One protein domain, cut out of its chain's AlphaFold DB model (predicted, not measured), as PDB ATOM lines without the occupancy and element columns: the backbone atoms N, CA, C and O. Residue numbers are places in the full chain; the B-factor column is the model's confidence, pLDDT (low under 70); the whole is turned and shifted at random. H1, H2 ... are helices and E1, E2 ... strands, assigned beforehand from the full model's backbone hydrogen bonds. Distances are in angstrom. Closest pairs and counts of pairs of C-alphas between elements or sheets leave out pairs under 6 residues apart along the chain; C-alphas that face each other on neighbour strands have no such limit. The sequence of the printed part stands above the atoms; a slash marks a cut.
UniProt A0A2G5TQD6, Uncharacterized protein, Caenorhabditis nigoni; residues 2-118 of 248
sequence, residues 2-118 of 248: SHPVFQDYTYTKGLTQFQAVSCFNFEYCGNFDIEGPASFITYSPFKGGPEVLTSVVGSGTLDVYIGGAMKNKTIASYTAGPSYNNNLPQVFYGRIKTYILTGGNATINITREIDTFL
ATOM      1  N   SER A   2      23.055 -41.078   5.485       29.44
ATOM      2  CA  SER A   2      23.539 -39.993   6.343       29.44
ATOM      3  C   SER A   2      23.130 -38.659   5.716       29.44
ATOM      4  O   SER A   2      23.517 -38.370   4.588       29.44
ATOM      5  N   HIS A   3      22.306 -37.873   6.406       38.69
ATOM      6  CA  HIS A   3      21.944 -36.528   5.960       38.69
ATOM      7  C   HIS A   3      22.966 -35.550   6.553       38.69
ATOM      8  O   HIS A   3      22.968 -35.383   7.774       38.69
ATOM      9  N   PRO A   4      23.856 -34.930   5.755       47.91
ATOM     10  CA  PRO A   4      24.751 -33.908   6.278       47.91
ATOM     11  C   PRO A   4      23.914 -32.710   6.733       47.91
ATOM     12  O   PRO A   4      23.215 -32.084   5.936       47.91
ATOM     13  N   VAL A   5      23.951 -32.413   8.032       56.53
ATOM     14  CA  VAL A   5      23.345 -31.201   8.584       56.53
ATOM     15  C   VAL A   5      24.379 -30.088   8.479       56.53
ATOM     16  O   VAL A   5      25.346 -30.061   9.236       56.53
ATOM     17  N   PHE A   6      24.195 -29.184   7.519       58.44
ATOM     18  CA  PHE A   6      25.009 -27.979   7.407       58.44
ATOM     19  C   PHE A   6      24.469 -26.913   8.361       58.44
ATOM     20  O   PHE A   6      23.330 -26.469   8.225       58.44
ATOM     21  N   GLN A   7      25.288 -26.517   9.333       66.50
ATOM     22  CA  GLN A   7      25.062 -25.307  10.119       66.50
ATOM     23  C   GLN A   7      25.715 -24.119   9.419       66.50
ATOM     24  O   GLN A   7      26.776 -24.257   8.808       66.50
ATOM     25  N   ASP A   8      25.102 -22.948   9.532       61.38
ATOM     26  CA  ASP A   8      25.693 -21.717   9.018       61.38
ATOM     27  C   ASP A   8      26.940 -21.360   9.841       61.38
ATOM     28  O   ASP A   8      26.864 -21.124  11.050       61.38
ATOM     29  N   TYR A   9      28.090 -21.308   9.162       67.31
ATOM     30  CA  TYR A   9      29.391 -20.983   9.751       67.31
ATOM     31  C   TYR A   9      29.369 -19.670  10.545       67.31
ATOM     32  O   TYR A   9      30.047 -19.542  11.561       67.31
ATOM     33  N   THR A  10      28.549 -18.697  10.142       70.00
ATOM     34  CA  THR A  10      28.434 -17.400  10.820       70.00
ATOM     35  C   THR A  10      28.029 -17.551  12.284       70.00
ATOM     36  O   THR A  10      28.515 -16.799  13.133       70.00
ATOM     37  N   TYR A  11      27.166 -18.527  12.578       71.94
ATOM     38  CA  TYR A  11      26.599 -18.766  13.905       71.94
ATOM     39  C   TYR A  11      27.336 -19.854  14.686       71.94
ATOM     40  O   TYR A  11      27.130 -19.975  15.889       71.94
ATOM     41  N   THR A  12      28.224 -20.609  14.034       75.62
ATOM     42  CA  THR A  12      28.969 -21.711  14.661       75.62
ATOM     43  C   THR A  12      30.482 -21.508  14.717       75.62
ATOM     44  O   THR A  12      31.154 -22.256  15.418       75.62
ATOM     45  N   LYS A  13      31.039 -20.468  14.079       75.38
ATOM     46  CA  LYS A  13      32.493 -20.186  14.049       75.38
ATOM     47  C   LYS A  13      33.171 -20.027  15.416       75.38
ATOM     48  O   LYS A  13      34.391 -20.089  15.490       75.38
ATOM     49  N   GLY A  14      32.403 -19.732  16.467       77.25
ATOM     50  CA  GLY A  14      32.911 -19.558  17.832       77.25
ATOM     51  C   GLY A  14      32.863 -20.827  18.684       77.25
ATOM     52  O   GLY A  14      33.254 -20.773  19.844       77.25
ATOM     53  N   LEU A  15      32.352 -21.935  18.141       81.12
ATOM     54  CA  LEU A  15      32.205 -23.189  18.869       81.12
ATOM     55  C   LEU A  15      33.502 -23.996  18.816       81.12
ATOM     56  O   LEU A  15      34.118 -24.134  17.761       81.12
ATOM     57  N   THR A  16      33.891 -24.560  19.953       82.06
ATOM     58  CA  THR A  16      35.076 -25.415  20.092       82.06
ATOM     59  C   THR A  16      34.772 -26.875  19.769       82.06
ATOM     60  O   THR A  16      35.674 -27.622  19.399       82.06
ATOM     61  N   GLN A  17      33.501 -27.280  19.864       80.62
ATOM     62  CA  GLN A  17      33.052 -28.647  19.612       80.62
ATOM     63  C   GLN A  17      31.693 -28.688  18.899       80.62
ATOM     64  O   GLN A  17      30.784 -27.897  19.176       80.62
ATOM     65  N   PHE A  18      31.557 -29.663  17.998       80.31
ATOM     66  CA  PHE A  18      30.323 -29.975  17.285       80.31
ATOM     67  C   PHE A  18      30.070 -31.485  17.287       80.31
ATOM     68  O   PHE A  18      30.928 -32.256  16.853       80.31
ATOM     69  N   GLN A  19      28.886 -31.908  17.727       81.94
ATOM     70  CA  GLN A  19      28.471 -33.312  17.707       81.94
ATOM     71  C   GLN A  19      27.131 -33.485  16.983       81.94
ATOM     72  O   GLN A  19      26.172 -32.765  17.238       81.94
ATOM     73  N   ALA A  20      27.032 -34.470  16.092       77.12
ATOM     74  CA  ALA A  20      25.758 -34.876  15.501       77.12
ATOM     75  C   ALA A  20      25.343 -36.228  16.077       77.12
ATOM     76  O   ALA A  20      26.113 -37.188  16.043       77.12
ATOM     77  N   VAL A  21      24.123 -36.299  16.596       76.94
ATOM     78  CA  VAL A  21      23.590 -37.469  17.285       76.94
ATOM     79  C   VAL A  21      22.293 -37.877  16.608       76.94
ATOM     80  O   VAL A  21      21.402 -37.061  16.368       76.94
ATOM     81  N   SER A  22      22.179 -39.161  16.286       71.62
ATOM     82  CA  SER A  22      20.921 -39.708  15.801       71.62
ATOM     83  C   SER A  22      20.215 -40.444  16.926       71.62
ATOM     84  O   SER A  22      20.691 -41.479  17.392       71.62
ATOM     85  N   CYS A  23      19.059 -39.933  17.339       70.06
ATOM     86  CA  CYS A  23      18.242 -40.559  18.368       70.06
ATOM     87  C   CYS A  23      17.351 -41.659  17.771       70.06
ATOM     88  O   CYS A  23      16.139 -41.490  17.629       70.06
ATOM     89  N   PHE A  24      17.945 -42.784  17.362       63.53
ATOM     90  CA  PHE A  24      17.197 -43.871  16.717       63.53
ATOM     91  C   PHE A  24      16.363 -44.722  17.687       63.53
ATOM     92  O   PHE A  24      15.330 -45.243  17.270       63.53
ATOM     93  N   ASN A  25      16.776 -44.852  18.952       59.19
ATOM     94  CA  ASN A  25      16.054 -45.663  19.934       59.19
ATOM     95  C   ASN A  25      14.810 -44.934  20.448       59.19
ATOM     96  O   ASN A  25      14.843 -43.729  20.689       59.19
ATOM     97  N   PHE A  26      13.710 -45.675  20.596       60.03
ATOM     98  CA  PHE A  26      12.386 -45.131  20.915       60.03
ATOM     99  C   PHE A  26      12.277 -44.510  22.311       60.03
ATOM    100  O   PHE A  26      11.363 -43.728  22.539       60.03
ATOM    101  N   GLU A  27      13.210 -44.817  23.211       63.44
ATOM    102  CA  GLU A  27      13.102 -44.429  24.619       63.44
ATOM    103  C   GLU A  27      14.172 -43.413  25.014       63.44
ATOM    104  O   GLU A  27      13.840 -42.390  25.590       63.44
ATOM    105  N   TYR A  28      15.439 -43.597  24.638       69.50
ATOM    106  CA  TYR A  28      16.530 -42.773  25.165       69.50
ATOM    107  C   TYR A  28      17.415 -42.175  24.063       69.50
ATOM    108  O   TYR A  28      17.967 -42.909  23.239       69.50
ATOM    109  N   CYS A  29      17.556 -40.841  24.049       78.44
ATOM    110  CA  CYS A  29      18.476 -40.133  23.148       78.44
ATOM    111  C   CYS A  29      19.917 -40.169  23.674       78.44
ATOM    112  O   CYS A  29      20.843 -40.250  22.869       78.44
ATOM    113  N   GLY A  30      20.106 -40.094  24.995       83.25
ATOM    114  CA  GLY A  30      21.431 -40.048  25.610       83.25
ATOM    115  C   GLY A  30      21.577 -38.978  26.690       83.25
ATOM    116  O   GLY A  30      20.757 -38.065  26.804       83.25
ATOM    117  N   ASN A  31      22.679 -39.095  27.431       88.69
ATOM    118  CA  ASN A  31      23.269 -38.003  28.194       88.69
ATOM    119  C   ASN A  31      24.402 -37.406  27.358       88.69
ATOM    120  O   ASN A  31      25.198 -38.145  26.773       88.69
ATOM    121  N   PHE A  32      24.483 -36.084  27.332       90.06
ATOM    122  CA  PHE A  32      25.510 -35.339  26.619       90.06
ATOM    123  C   PHE A  32      26.286 -34.505  27.625       90.06
ATOM    124  O   PHE A  32      25.762 -33.521  28.146       90.06
ATOM    125  N   ASP A  33      27.522 -34.911  27.890       92.44
ATOM    126  CA  ASP A  33      28.479 -34.099  28.629       92.44
ATOM    127  C   ASP A  33      29.182 -33.175  27.640       92.44
ATOM    128  O   ASP A  33      29.818 -33.634  26.687       92.44
ATOM    129  N   ILE A  34      29.018 -31.869  27.833       91.38
ATOM    130  CA  ILE A  34      29.529 -30.854  26.913       91.38
ATOM    131  C   ILE A  34      30.243 -29.728  27.661       91.38
ATOM    132  O   ILE A  34      29.813 -29.289  28.731       91.38
ATOM    133  N   GLU A  35      31.317 -29.225  27.059       94.06
ATOM    134  CA  GLU A  35      32.092 -28.085  27.551       94.06
ATOM    135  C   GLU A  35      31.959 -26.922  26.565       94.06
ATOM    136  O   GLU A  35      32.402 -26.990  25.419       94.06
ATOM    137  N   GLY A  36      31.283 -25.861  26.999       89.75
ATOM    138  CA  GLY A  36      30.967 -24.697  26.186       89.75
ATOM    139  C   GLY A  36      32.188 -23.808  25.901       89.75
ATOM    140  O   GLY A  36      33.080 -23.708  26.745       89.75
ATOM    141  N   PRO A  37      32.214 -23.078  24.769       93.31
ATOM    142  CA  PRO A  37      31.131 -22.934  23.799       93.31
ATOM    143  C   PRO A  37      31.058 -24.115  22.817       93.31
ATOM    144  O   PRO A  37      31.924 -24.282  21.964       93.31
ATOM    145  N   ALA A  38      29.997 -24.914  22.889       91.12
ATOM    146  CA  ALA A  38      29.866 -26.159  22.135       91.12
ATOM    147  C   ALA A  38      28.434 -26.363  21.659       91.12
ATOM    148  O   ALA A  38      27.490 -25.787  22.201       91.12
ATOM    149  N   SER A  39      28.270 -27.201  20.638       90.56
ATOM    150  CA  SER A  39      26.946 -27.566  20.149       90.56
ATOM    151  C   SER A  39      26.805 -29.046  19.871       90.56
ATOM    152  O   SER A  39      27.762 -29.728  19.488       90.56
ATOM    153  N   PHE A  40      25.569 -29.510  19.979       89.88
ATOM    154  CA  PHE A  40      25.174 -30.781  19.415       89.88
ATOM    155  C   PHE A  40      23.840 -30.664  18.686       89.88
ATOM    156  O   PHE A  40      23.036 -29.759  18.922       89.88
ATOM    157  N   ILE A  41      23.625 -31.583  17.756       88.81
ATOM    158  CA  ILE A  41      22.406 -31.681  16.966       88.81
ATOM    159  C   ILE A  41      21.791 -33.043  17.192       88.81
ATOM    160  O   ILE A  41      22.483 -34.055  17.078       88.81
ATOM    161  N   THR A  42      20.483 -33.064  17.399       88.19
ATOM    162  CA  THR A  42      19.698 -34.289  17.303       88.19
ATOM    163  C   THR A  42      18.958 -34.339  15.972       88.19
ATOM    164  O   THR A  42      18.439 -33.334  15.470       88.19
ATOM    165  N   TYR A  43      18.939 -35.526  15.365       84.62
ATOM    166  CA  TYR A  43      18.171 -35.809  14.157       84.62
ATOM    167  C   TYR A  43      17.115 -36.887  14.410       84.62
ATOM    168  O   TYR A  43      17.423 -37.984  14.879       84.62
ATOM    169  N   SER A  44      15.878 -36.579  14.020       79.69
ATOM    170  CA  SER A  44      14.709 -37.447  14.145       79.69
ATOM    171  C   SER A  44      14.078 -37.708  12.761       79.69
ATOM    172  O   SER A  44      13.382 -36.837  12.224       79.69
ATOM    173  N   PRO A  45      14.282 -38.900  12.153       66.69
ATOM    174  CA  PRO A  45      13.898 -39.178  10.760       66.69
ATOM    175  C   PRO A  45      12.380 -39.241  10.515       66.69
ATOM    176  O   PRO A  45      11.906 -38.888   9.433       66.69
ATOM    177  N   PHE A  46      11.588 -39.660  11.506       65.44
ATOM    178  CA  PHE A  46      10.145 -39.885  11.354       65.44
ATOM    179  C   PHE A  46       9.342 -38.615  11.643       65.44
ATOM    180  O   PHE A  46       9.018 -38.337  12.793       65.44
ATOM    181  N   LYS A  47       9.048 -37.830  10.593       61.75
ATOM    182  CA  LYS A  47       8.258 -36.576  10.654       61.75
ATOM    183  C   LYS A  47       8.702 -35.580  11.749       61.75
ATOM    184  O   LYS A  47       7.930 -34.708  12.120       61.75
ATOM    185  N   GLY A  48       9.952 -35.660  12.210       62.06
ATOM    186  CA  GLY A  48      10.460 -34.789  13.269       62.06
ATOM    187  C   GLY A  48       9.941 -35.125  14.661       62.06
ATOM    188  O   GLY A  48       9.612 -34.210  15.411       62.06
ATOM    189  N   GLY A  49       9.848 -36.428  14.962       75.50
ATOM    190  CA  GLY A  49       9.336 -36.963  16.220       75.50
ATOM    191  C   GLY A  49       9.857 -36.247  17.477       75.50
ATOM    192  O   GLY A  49      10.972 -35.708  17.472       75.50
ATOM    193  N   PRO A  50       9.041 -36.231  18.542       87.19
ATOM    194  CA  PRO A  50       9.338 -35.454  19.729       87.19
ATOM    195  C   PRO A  50      10.559 -36.001  20.466       87.19
ATOM    196  O   PRO A  50      10.836 -37.204  20.465       87.19
ATOM    197  N   GLU A  51      11.270 -35.085  21.103       90.25
ATOM    198  CA  GLU A  51      12.325 -35.350  22.073       90.25
ATOM    199  C   GLU A  51      12.049 -34.483  23.294       90.25
ATOM    200  O   GLU A  51      11.619 -33.338  23.161       90.25
ATOM    201  N   VAL A  52      12.274 -35.018  24.484       93.06
ATOM    202  CA  VAL A  52      12.010 -34.336  25.743       93.06
ATOM    203  C   VAL A  52      13.342 -34.058  26.422       93.06
ATOM    204  O   VAL A  52      14.068 -34.981  26.784       93.06
ATOM    205  N   LEU A  53      13.657 -32.777  26.598       94.31
ATOM    206  CA  LEU A  53      14.747 -32.327  27.453       94.31
ATOM    207  C   LEU A  53      14.300 -32.486  28.905       94.31
ATOM    208  O   LEU A  53      13.295 -31.897  29.305       94.31
ATOM    209  N   THR A  54      15.024 -33.285  29.684       92.69
ATOM    210  CA  THR A  54      14.637 -33.620  31.064       92.69
ATOM    211  C   THR A  54      15.509 -32.928  32.097       92.69
ATOM    212  O   THR A  54      15.011 -32.573  33.162       92.69
ATOM    213  N   SER A  55      16.783 -32.679  31.787       93.75
ATOM    214  CA  SER A  55      17.684 -31.946  32.674       93.75
ATOM    215  C   SER A  55      18.809 -31.233  31.924       93.75
ATOM    216  O   SER A  55      19.231 -31.646  30.842       93.75
ATOM    217  N   VAL A  56      19.293 -30.150  32.539       95.25
ATOM    218  CA  VAL A  56      20.494 -29.400  32.148       95.25
ATOM    219  C   VAL A  56      21.262 -29.096  33.435       95.25
ATOM    220  O   VAL A  56      20.977 -28.112  34.122       95.25
ATOM    221  N   VAL A  57      22.183 -29.984  33.809       96.12
ATOM    222  CA  VAL A  57      22.900 -29.917  35.091       96.12
ATOM    223  C   VAL A  57      24.302 -29.370  34.880       96.12
ATOM    224  O   VAL A  57      25.016 -29.877  34.026       96.12
ATOM    225  N   GLY A  58      24.709 -28.372  35.666       95.25
ATOM    226  CA  GLY A  58      26.054 -27.792  35.591       95.25
ATOM    227  C   GLY A  58      26.042 -26.266  35.566       95.25
ATOM    228  O   GLY A  58      25.386 -25.638  36.395       95.25
ATOM    229  N   SER A  59      26.785 -25.674  34.633       95.44
ATOM    230  CA  SER A  59      26.976 -24.230  34.476       95.44
ATOM    231  C   SER A  59      26.827 -23.783  33.017       95.44
ATOM    232  O   SER A  59      27.003 -24.570  32.090       95.44
ATOM    233  N   GLY A  60      26.480 -22.509  32.813       94.62
ATOM    234  CA  GLY A  60      26.277 -21.928  31.483       94.62
ATOM    235  C   GLY A  60      24.815 -21.789  31.067       94.62
ATOM    236  O   GLY A  60      23.899 -21.823  31.890       94.62
ATOM    237  N   THR A  61      24.587 -21.576  29.772       95.38
ATOM    238  CA  THR A  61      23.246 -21.445  29.185       95.38
ATOM    239  C   THR A  61      23.136 -22.304  27.937       95.38
ATOM    240  O   THR A  61      23.949 -22.174  27.022       95.38
ATOM    241  N   LEU A  62      22.127 -23.171  27.924       95.81
ATOM    242  CA  LEU A  62      21.759 -24.009  26.797       95.81
ATOM    243  C   LEU A  62      20.676 -23.318  25.968       95.81
ATOM    244  O   LEU A  62      19.525 -23.237  26.396       95.81
ATOM    245  N   ASP A  63      21.035 -22.875  24.772       95.19
ATOM    246  CA  ASP A  63      20.104 -22.364  23.773       95.19
ATOM    247  C   ASP A  63      19.648 -23.492  22.849       95.19
ATOM    248  O   ASP A  63      20.464 -24.251  22.319       95.19
ATOM    249  N   VAL A  64      18.341 -23.580  22.624       94.94
ATOM    250  CA  VAL A  64      17.720 -24.593  21.770       94.94
ATOM    251  C   VAL A  64      17.109 -23.931  20.542       94.94
ATOM    252  O   VAL A  64      16.445 -22.898  20.638       94.94
ATOM    253  N   TYR A  65      17.293 -24.554  19.384       92.94
ATOM    254  CA  TYR A  65      16.778 -24.107  18.093       92.94
ATOM    255  C   TYR A  65      16.056 -25.259  17.397       92.94
ATOM    256  O   TYR A  65      16.544 -26.391  17.388       92.94
ATOM    257  N   ILE A  66      14.932 -24.962  16.743       89.81
ATOM    258  CA  ILE A  66      14.345 -25.873  15.757       89.81
ATOM    259  C   ILE A  66      15.046 -25.630  14.416       89.81
ATOM    260  O   ILE A  66      15.009 -24.528  13.870       89.81
ATOM    261  N   GLY A  67      15.676 -26.666  13.867       86.31
ATOM    262  CA  GLY A  67      16.542 -26.559  12.698       86.31
ATOM    263  C   GLY A  67      17.961 -26.135  13.070       86.31
ATOM    264  O   GLY A  67      18.485 -26.546  14.103       86.31
ATOM    265  N   GLY A  68      18.599 -25.357  12.192       81.88
ATOM    266  CA  GLY A  68      19.931 -24.799  12.429       81.88
ATOM    267  C   GLY A  68      19.916 -23.572  13.340       81.88
ATOM    268  O   GLY A  68      18.902 -22.881  13.441       81.88
ATOM    269  N   ALA A  69      21.051 -23.287  13.976       78.88
ATOM    270  CA  ALA A  69      21.231 -22.084  14.776       78.88
ATOM    271  C   ALA A  69      21.111 -20.834  13.895       78.88
ATOM    272  O   ALA A  69      21.716 -20.745  12.825       78.88
ATOM    273  N   MET A  70      20.311 -19.867  14.340       76.06
ATOM    274  CA  MET A  70      20.068 -18.614  13.624       76.06
ATOM    275  C   MET A  70      19.899 -17.471  14.621       76.06
ATOM    276  O   MET A  70      19.314 -17.641  15.693       76.06
ATOM    277  N   LYS A  71      20.361 -16.274  14.245       72.06
ATOM    278  CA  LYS A  71      20.240 -15.077  15.086       72.06
ATOM    279  C   LYS A  71      18.781 -14.826  15.488       72.06
ATOM    280  O   LYS A  71      17.912 -14.747  14.622       72.06
ATOM    281  N   ASN A  72      18.545 -14.638  16.788       71.94
ATOM    282  CA  ASN A  72      17.239 -14.325  17.383       71.94
ATOM    283  C   ASN A  72      16.132 -15.356  17.080       71.94
ATOM    284  O   ASN A  72      14.955 -15.000  17.062       71.94
ATOM    285  N   LYS A  73      16.495 -16.617  16.815       82.44
ATOM    286  CA  LYS A  73      15.541 -17.711  16.561       82.44
ATOM    287  C   LYS A  73      15.658 -18.863  17.556       82.44
ATOM    288  O   LYS A  73      15.236 -19.981  17.264       82.44
ATOM    289  N   THR A  74      16.231 -18.597  18.722       89.62
ATOM    290  CA  THR A  74      16.190 -19.529  19.844       89.62
ATOM    291  C   THR A  74      14.730 -19.788  20.204       89.62
ATOM    292  O   THR A  74      13.961 -18.841  20.369       89.62
ATOM    293  N   ILE A  75      14.337 -21.059  20.292       94.50
ATOM    294  CA  ILE A  75      12.989 -21.419  20.737       94.50
ATOM    295  C   ILE A  75      12.897 -21.429  22.265       94.50
ATOM    296  O   ILE A  75      11.854 -21.097  22.814       94.50
ATOM    297  N   ALA A  76      13.993 -21.772  22.946       94.94
ATOM    298  CA  ALA A  76      14.089 -21.749  24.398       94.94
ATOM    299  C   ALA A  76      15.547 -21.677  24.862       94.94
ATOM    300  O   ALA A  76      16.434 -22.215  24.201       94.94
ATOM    301  N   SER A  77      15.764 -21.064  26.023       95.06
ATOM    302  CA  SER A  77      17.066 -20.992  26.687       95.06
ATOM    303  C   SER A  77      16.943 -21.503  28.116       95.06
ATOM    304  O   SER A  77      16.008 -21.134  28.831       95.06
ATOM    305  N   TYR A  78      17.897 -22.324  28.544       95.12
ATOM    306  CA  TYR A  78      17.939 -22.908  29.880       95.12
ATOM    307  C   TYR A  78      19.265 -22.583  30.542       95.12
ATOM    308  O   TYR A  78      20.324 -22.979  30.060       95.12
ATOM    309  N   THR A  79      19.214 -21.903  31.680       93.94
ATOM    310  CA  THR A  79      20.387 -21.783  32.546       93.94
ATOM    311  C   THR A  79      20.669 -23.145  33.165       93.94
ATOM    312  O   THR A  79      19.793 -23.723  33.814       93.94
ATOM    313  N   ALA A  80      21.878 -23.662  32.950       93.62
ATOM    314  CA  ALA A  80      22.324 -24.883  33.602       93.62
ATOM    315  C   ALA A  80      22.457 -24.633  35.107       93.62
ATOM    316  O   ALA A  80      22.898 -23.563  35.535       93.62
ATOM    317  N   GLY A  81      22.047 -25.604  35.913       90.31
ATOM    318  CA  GLY A  81      22.014 -25.436  37.360       90.31
ATOM    319  C   GLY A  81      21.825 -26.758  38.094       90.31
ATOM    320  O   GLY A  81      22.239 -27.801  37.582       90.31
ATOM    321  N   PRO A  82      21.233 -26.752  39.301       83.50
ATOM    322  CA  PRO A  82      20.871 -27.993  39.973       83.50
ATOM    323  C   PRO A  82      19.838 -28.777  39.148       83.50
ATOM    324  O   PRO A  82      19.200 -28.245  38.243       83.50
ATOM    325  N   SER A  83      19.644 -30.053  39.484       72.94
ATOM    326  CA  SER A  83      18.765 -30.976  38.746       72.94
ATOM    327  C   SER A  83      17.308 -30.519  38.617       72.94
ATOM    328  O   SER A  83      16.602 -30.985  37.727       72.94
ATOM    329  N   TYR A  84      16.860 -29.608  39.481       73.69
ATOM    330  CA  TYR A  84      15.506 -29.078  39.475       73.69
ATOM    331  C   TYR A  84      15.388 -27.789  38.654       73.69
ATOM    332  O   TYR A  84      16.026 -26.782  38.964       73.69
ATOM    333  N   ASN A  85      14.498 -27.793  37.659       80.38
ATOM    334  CA  ASN A  85      14.153 -26.619  36.864       80.38
ATOM    335  C   ASN A  85      12.650 -26.631  36.542       80.38
ATOM    336  O   ASN A  85      12.170 -27.553  35.891       80.38
ATOM    337  N   ASN A  86      11.916 -25.590  36.952       82.06
ATOM    338  CA  ASN A  86      10.473 -25.460  36.699       82.06
ATOM    339  C   ASN A  86      10.111 -25.385  35.204       82.06
ATOM    340  O   ASN A  86       8.938 -25.523  34.863       82.06
ATOM    341  N   ASN A  87      11.085 -25.143  34.323       91.25
ATOM    342  CA  ASN A  87      10.922 -25.123  32.872       91.25
ATOM    343  C   ASN A  87      11.168 -26.487  32.206       91.25
ATOM    344  O   ASN A  87      11.088 -26.585  30.981       91.25
ATOM    345  N   LEU A  88      11.494 -27.518  32.991       92.50
ATOM    346  CA  LEU A  88      11.718 -28.886  32.535       92.50
ATOM    347  C   LEU A  88      10.741 -29.847  33.236       92.50
ATOM    348  O   LEU A  88      10.305 -29.577  34.357       92.50
ATOM    349  N   PRO A  89      10.369 -30.970  32.597       94.06
ATOM    350  CA  PRO A  89      10.762 -31.391  31.251       94.06
ATOM    351  C   PRO A  89      10.111 -30.542  30.143       94.06
ATOM    352  O   PRO A  89       9.017 -30.008  30.328       94.06
ATOM    353  N   GLN A  90      10.755 -30.432  28.979       95.75
ATOM    354  CA  GLN A  90      10.223 -29.711  27.813       95.75
ATOM    355  C   GLN A  90      10.333 -30.564  26.550       95.75
ATOM    356  O   GLN A  90      11.414 -31.051  26.224       95.75
ATOM    357  N   VAL A  91       9.225 -30.707  25.820       94.38
ATOM    358  CA  VAL A  91       9.214 -31.362  24.510       94.38
ATOM    359  C   VAL A  91       9.662 -30.398  23.415       94.38
ATOM    360  O   VAL A  91       9.251 -29.237  23.379       94.38
ATOM    361  N   PHE A  92      10.472 -30.905  22.495       93.50
ATOM    362  CA  PHE A  92      10.864 -30.255  21.257       93.50
ATOM    363  C   PHE A  92      10.505 -31.147  20.076       93.50
ATOM    364  O   PHE A  92      10.894 -32.315  19.995       93.50
ATOM    365  N   TYR A  93       9.795 -30.559  19.127       90.69
ATOM    366  CA  TYR A  93       9.485 -31.182  17.851       90.69
ATOM    367  C   TYR A  93      10.466 -30.727  16.771       90.69
ATOM    368  O   TYR A  93      11.285 -29.831  16.973       90.69
ATOM    369  N   GLY A  94      10.382 -31.379  15.615       88.00
ATOM    370  CA  GLY A  94      11.186 -31.060  14.447       88.00
ATOM    371  C   GLY A  94      12.199 -32.143  14.124       88.00
ATOM    372  O   GLY A  94      12.594 -32.963  14.957       88.00
ATOM    373  N   ARG A  95      12.595 -32.184  12.851       85.25
ATOM    374  CA  ARG A  95      13.551 -33.183  12.344       85.25
ATOM    375  C   ARG A  95      14.958 -32.947  12.845       85.25
ATOM    376  O   ARG A  95      15.703 -33.904  12.995       85.25
ATOM    377  N   ILE A  96      15.309 -31.686  13.034       87.19
ATOM    378  CA  ILE A  96      16.623 -31.244  13.467       87.19
ATOM    379  C   ILE A  96      16.371 -30.326  14.653       87.19
ATOM    380  O   ILE A  96      15.602 -29.374  14.515       87.19
ATOM    381  N   LYS A  97      17.006 -30.606  15.787       90.50
ATOM    382  CA  LYS A  97      17.110 -29.656  16.893       90.50
ATOM    383  C   LYS A  97      18.585 -29.374  17.122       90.50
ATOM    384  O   LYS A  97      19.393 -30.300  17.141       90.50
ATOM    385  N   THR A  98      18.933 -28.102  17.253       91.94
ATOM    386  CA  THR A  98      20.301 -27.682  17.562       91.94
ATOM    387  C   THR A  98      20.336 -27.157  18.982       91.94
ATOM    388  O   THR A  98      19.496 -26.346  19.366       91.94
ATOM    389  N   TYR A  99      21.330 -27.601  19.734       93.56
ATOM    390  CA  TYR A  99      21.567 -27.232  21.116       93.56
ATOM    391  C   TYR A  99      22.940 -26.579  21.198       93.56
ATOM    392  O   TYR A  99      23.916 -27.146  20.708       93.56
ATOM    393  N   ILE A 100      23.021 -25.388  21.785       93.56
ATOM    394  CA  ILE A 100      24.270 -24.643  21.951       93.56
ATOM    395  C   ILE A 100      24.448 -24.314  23.425       93.56
ATOM    396  O   ILE A 100      23.646 -23.577  23.991       93.56
ATOM    397  N   LEU A 101      25.521 -24.813  24.030       94.62
ATOM    398  CA  LEU A 101      25.980 -24.336  25.327       94.62
ATOM    399  C   LEU A 101      26.929 -23.168  25.091       94.62
ATOM    400  O   LEU A 101      27.978 -23.338  24.475       94.62
ATOM    401  N   THR A 102      26.565 -21.982  25.567       91.00
ATOM    402  CA  THR A 102      27.314 -20.742  25.295       91.00
ATOM    403  C   THR A 102      28.618 -20.616  26.096       91.00
ATOM    404  O   THR A 102      29.479 -19.815  25.739       91.00
ATOM    405  N   GLY A 103      28.793 -21.424  27.144       92.38
ATOM    406  CA  GLY A 103      29.978 -21.486  28.002       92.38
ATOM    407  C   GLY A 103      29.740 -22.409  29.200       92.38
ATOM    408  O   GLY A 103      28.614 -22.848  29.408       92.38
ATOM    409  N   GLY A 104      30.775 -22.686  29.996       94.81
ATOM    410  CA  GLY A 104      30.669 -23.568  31.168       94.81
ATOM    411  C   GLY A 104      30.684 -25.054  30.807       94.81
ATOM    412  O   GLY A 104      31.119 -25.430  29.724       94.81
ATOM    413  N   ASN A 105      30.223 -25.899  31.721       95.31
ATOM    414  CA  ASN A 105      30.105 -27.341  31.522       95.31
ATOM    415  C   ASN A 105      28.711 -27.818  31.921       95.31
ATOM    416  O   ASN A 105      28.180 -27.404  32.951       95.31
ATOM    417  N   ALA A 106      28.106 -28.684  31.116       95.75
ATOM    418  CA  ALA A 106      26.790 -29.211  31.436       95.75
ATOM    419  C   ALA A 106      26.625 -30.665  31.002       95.75
ATOM    420  O   ALA A 106      27.081 -31.060  29.930       95.75
ATOM    421  N   THR A 107      25.900 -31.417  31.823       95.38
ATOM    422  CA  THR A 107      25.321 -32.710  31.468       95.38
ATOM    423  C   THR A 107      23.868 -32.484  31.070       95.38
ATOM    424  O   THR A 107      23.053 -32.004  31.866       95.38
ATOM    425  N   ILE A 108      23.541 -32.822  29.828       94.31
ATOM    426  CA  ILE A 108      22.210 -32.650  29.244       94.31
ATOM    427  C   ILE A 108      21.574 -34.010  29.031       94.31
ATOM    428  O   ILE A 108      22.176 -34.877  28.403       94.31
ATOM    429  N   ASN A 109      20.346 -34.183  29.513       93.12
ATOM    430  CA  ASN A 109      19.611 -35.431  29.366       93.12
ATOM    431  C   ASN A 109      18.402 -35.252  28.444       93.12
ATOM    432  O   ASN A 109      17.574 -34.356  28.646       93.12
ATOM    433  N   ILE A 110      18.310 -36.113  27.430       92.00
ATOM    434  CA  ILE A 110      17.218 -36.122  26.459       92.00
ATOM    435  C   ILE A 110      16.639 -37.537  26.361       92.00
ATOM    436  O   ILE A 110      17.354 -38.528  26.201       92.00
ATOM    437  N   THR A 111      15.313 -37.620  26.398       89.75
ATOM    438  CA  THR A 111      14.533 -38.849  26.206       89.75
ATOM    439  C   THR A 111      13.597 -38.710  25.003       89.75
ATOM    440  O   THR A 111      13.288 -37.599  24.571       89.75
ATOM    441  N   ARG A 112      13.143 -39.826  24.435       86.94
ATOM    442  CA  ARG A 112      12.055 -39.852  23.439       86.94
ATOM    443  C   ARG A 112      10.728 -40.327  24.034       86.94
ATOM    444  O   ARG A 112       9.715 -40.344  23.337       86.94
ATOM    445  N   GLU A 113      10.720 -40.629  25.330       88.00
ATOM    446  CA  GLU A 113       9.524 -40.943  26.102       88.00
ATOM    447  C   GLU A 113       8.679 -39.679  26.330       88.00
ATOM    448  O   GLU A 113       8.904 -38.905  27.265       88.00
ATOM    449  N   ILE A 114       7.698 -39.455  25.450       87.00
ATOM    450  CA  ILE A 114       6.825 -38.269  25.476       87.00
ATOM    451  C   ILE A 114       6.022 -38.146  26.775       87.00
ATOM    452  O   ILE A 114       5.727 -37.034  27.214       87.00
ATOM    453  N   ASP A 115       5.743 -39.269  27.437       88.88
ATOM    454  CA  ASP A 115       5.038 -39.300  28.719       88.88
ATOM    455  C   ASP A 115       5.813 -38.557  29.816       88.88
ATOM    456  O   ASP A 115       5.208 -37.980  30.724       88.88
ATOM    457  N   THR A 116       7.140 -38.447  29.663       90.19
ATOM    458  CA  THR A 116       7.981 -37.601  30.517       90.19
ATOM    459  C   THR A 116       7.587 -36.129  30.412       90.19
ATOM    460  O   THR A 116       7.601 -35.418  31.410       90.19
ATOM    461  N   PHE A 117       7.209 -35.643  29.224       92.19
ATOM    462  CA  PHE A 117       6.679 -34.288  29.068       92.19
ATOM    463  C   PHE A 117       5.232 -34.181  29.556       92.19
ATOM    464  O   PHE A 117       4.866 -33.150  30.121       92.19
ATOM    465  N   LEU A 118       4.413 -35.210  29.348       92.06
ATOM    466  CA  LEU A 118       2.994 -35.195  29.696       92.06
ATOM    467  C   LEU A 118       2.779 -35.042  31.204       92.06
ATOM    468  O   LEU A 118       2.037 -34.157  31.635       92.06
TER     469      LEU A 118
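This is residues 2 to 118 of the 248 residues of an uncharacterized protein of Caenorhabditis nigoni (UniProt A0A2G5TQD6). What shape does this backbone make? It is a sandwich, two twisted sheets face to face with their strands running nearly in line, and the strands are wound over both sheets as a jelly roll. Two helices of four residues lie at far ends of this body: H1 near the start of the printed part, and H2, which packs on the sheet of E2, E9, E4 and E7, at its end. What is it built of? The printed part has 117 residues with two named helices and nine named strands, in the order H1 E1 E2 E3 E4 E5 E6 E7 E8 E9 H2, and the class is mostly strand. One sheet, in the order E1, E3, E8, E5, E6, is mixed, and the other, in the order E2, E9, E4, E7, is antiparallel throughout. The whole is compact, with a radius of gyration of the C-alphas of 13.1 A and spans of 36 by 35 by 23 A.

Where does the first element begin? H1 is residues 9 to 12, 5.0 A from first to last C-alpha, and C-alpha 9 stands at (29.391, -20.983, 9.751). Where are the strands? E1 is residues 17 to 22, 16.9 A long; E2 is residues 28 to 35, 21.5 A; E3 is residues 38 to 43, 17.1 A. E4 is residues 51 to 58, 20.7 A, beginning at C-alpha 51 (12.325, -35.350, 22.073); E5 is residues 61 to 66, 16.7 A; E6 is residues 76 to 79, 10.3 A. E7 is residues 90 to 92, 6.6 A; E8 is residues 96 to 101, 16.6 A; E9 is residues 105 to 111, 20.1 A. Where does the last element end? H2 is residues 115 to 118, 4.7 A long, and C-alpha 118 stands at (2.994, -35.195, 29.696).

How is the five-stranded sheet paired? Edge strand E1 is parallel to E3 at 15 degrees, with N 21 and O 41 2.8 A apart. E3 is antiparallel to E8, with N 99 and O 40 2.9 A apart, and E8 to E5, with N 63 and O 100 2.8 A apart. E5 and E6 form a hairpin, with N 62 and O 78 2.8 A apart. How is the other sheet paired? E2 and E9 are antiparallel at 170 degrees, with N 32 and O 108 2.8 A apart. E9 and E4 are antiparallel, with N 52 and O 111 2.8 A apart, and so are E4 and E7, with N 92 and O 51 2.8 A apart. How do the sheets stand to each other? Their facing parts are 9.4 A centre to centre, with best planes 13 degrees apart. The jelly roll, one long hairpin wound over both sheets, has the nested antiparallel pairs E2 with E9, E3 with E8, E4 with E7, and E5 with E6. Where are the helices? H2 is on the sheet of E2, E9, E4 and E7 at a height over the sheet of 8.2 A, and its closest C-alphas to E7 are those of Phe 117 and Gln 90, 5.9 A apart. H1 is only just not on the five-stranded sheet, with 4 pairs of C-alphas within 10 A. Both helices are too short for an O i to N i+4 pair, and in each the one O i to N i+3 pair is within hydrogen-bond range.

How far does it reach? The two C-alphas farthest apart, those of Thr 10 and Asp 115, are 36.7 A from each other. Is the printed part whole? It has no cut from residue 2 to residue 118. No link is long; those from E3 to E4, E5 to E6 and E6 to E7 are short, and the others are tight. Where is the model less sure? The mean pLDDT of the printed part is 83.6, and residues 2 to 9, 24 to 28 and 45 to 48 are under 70.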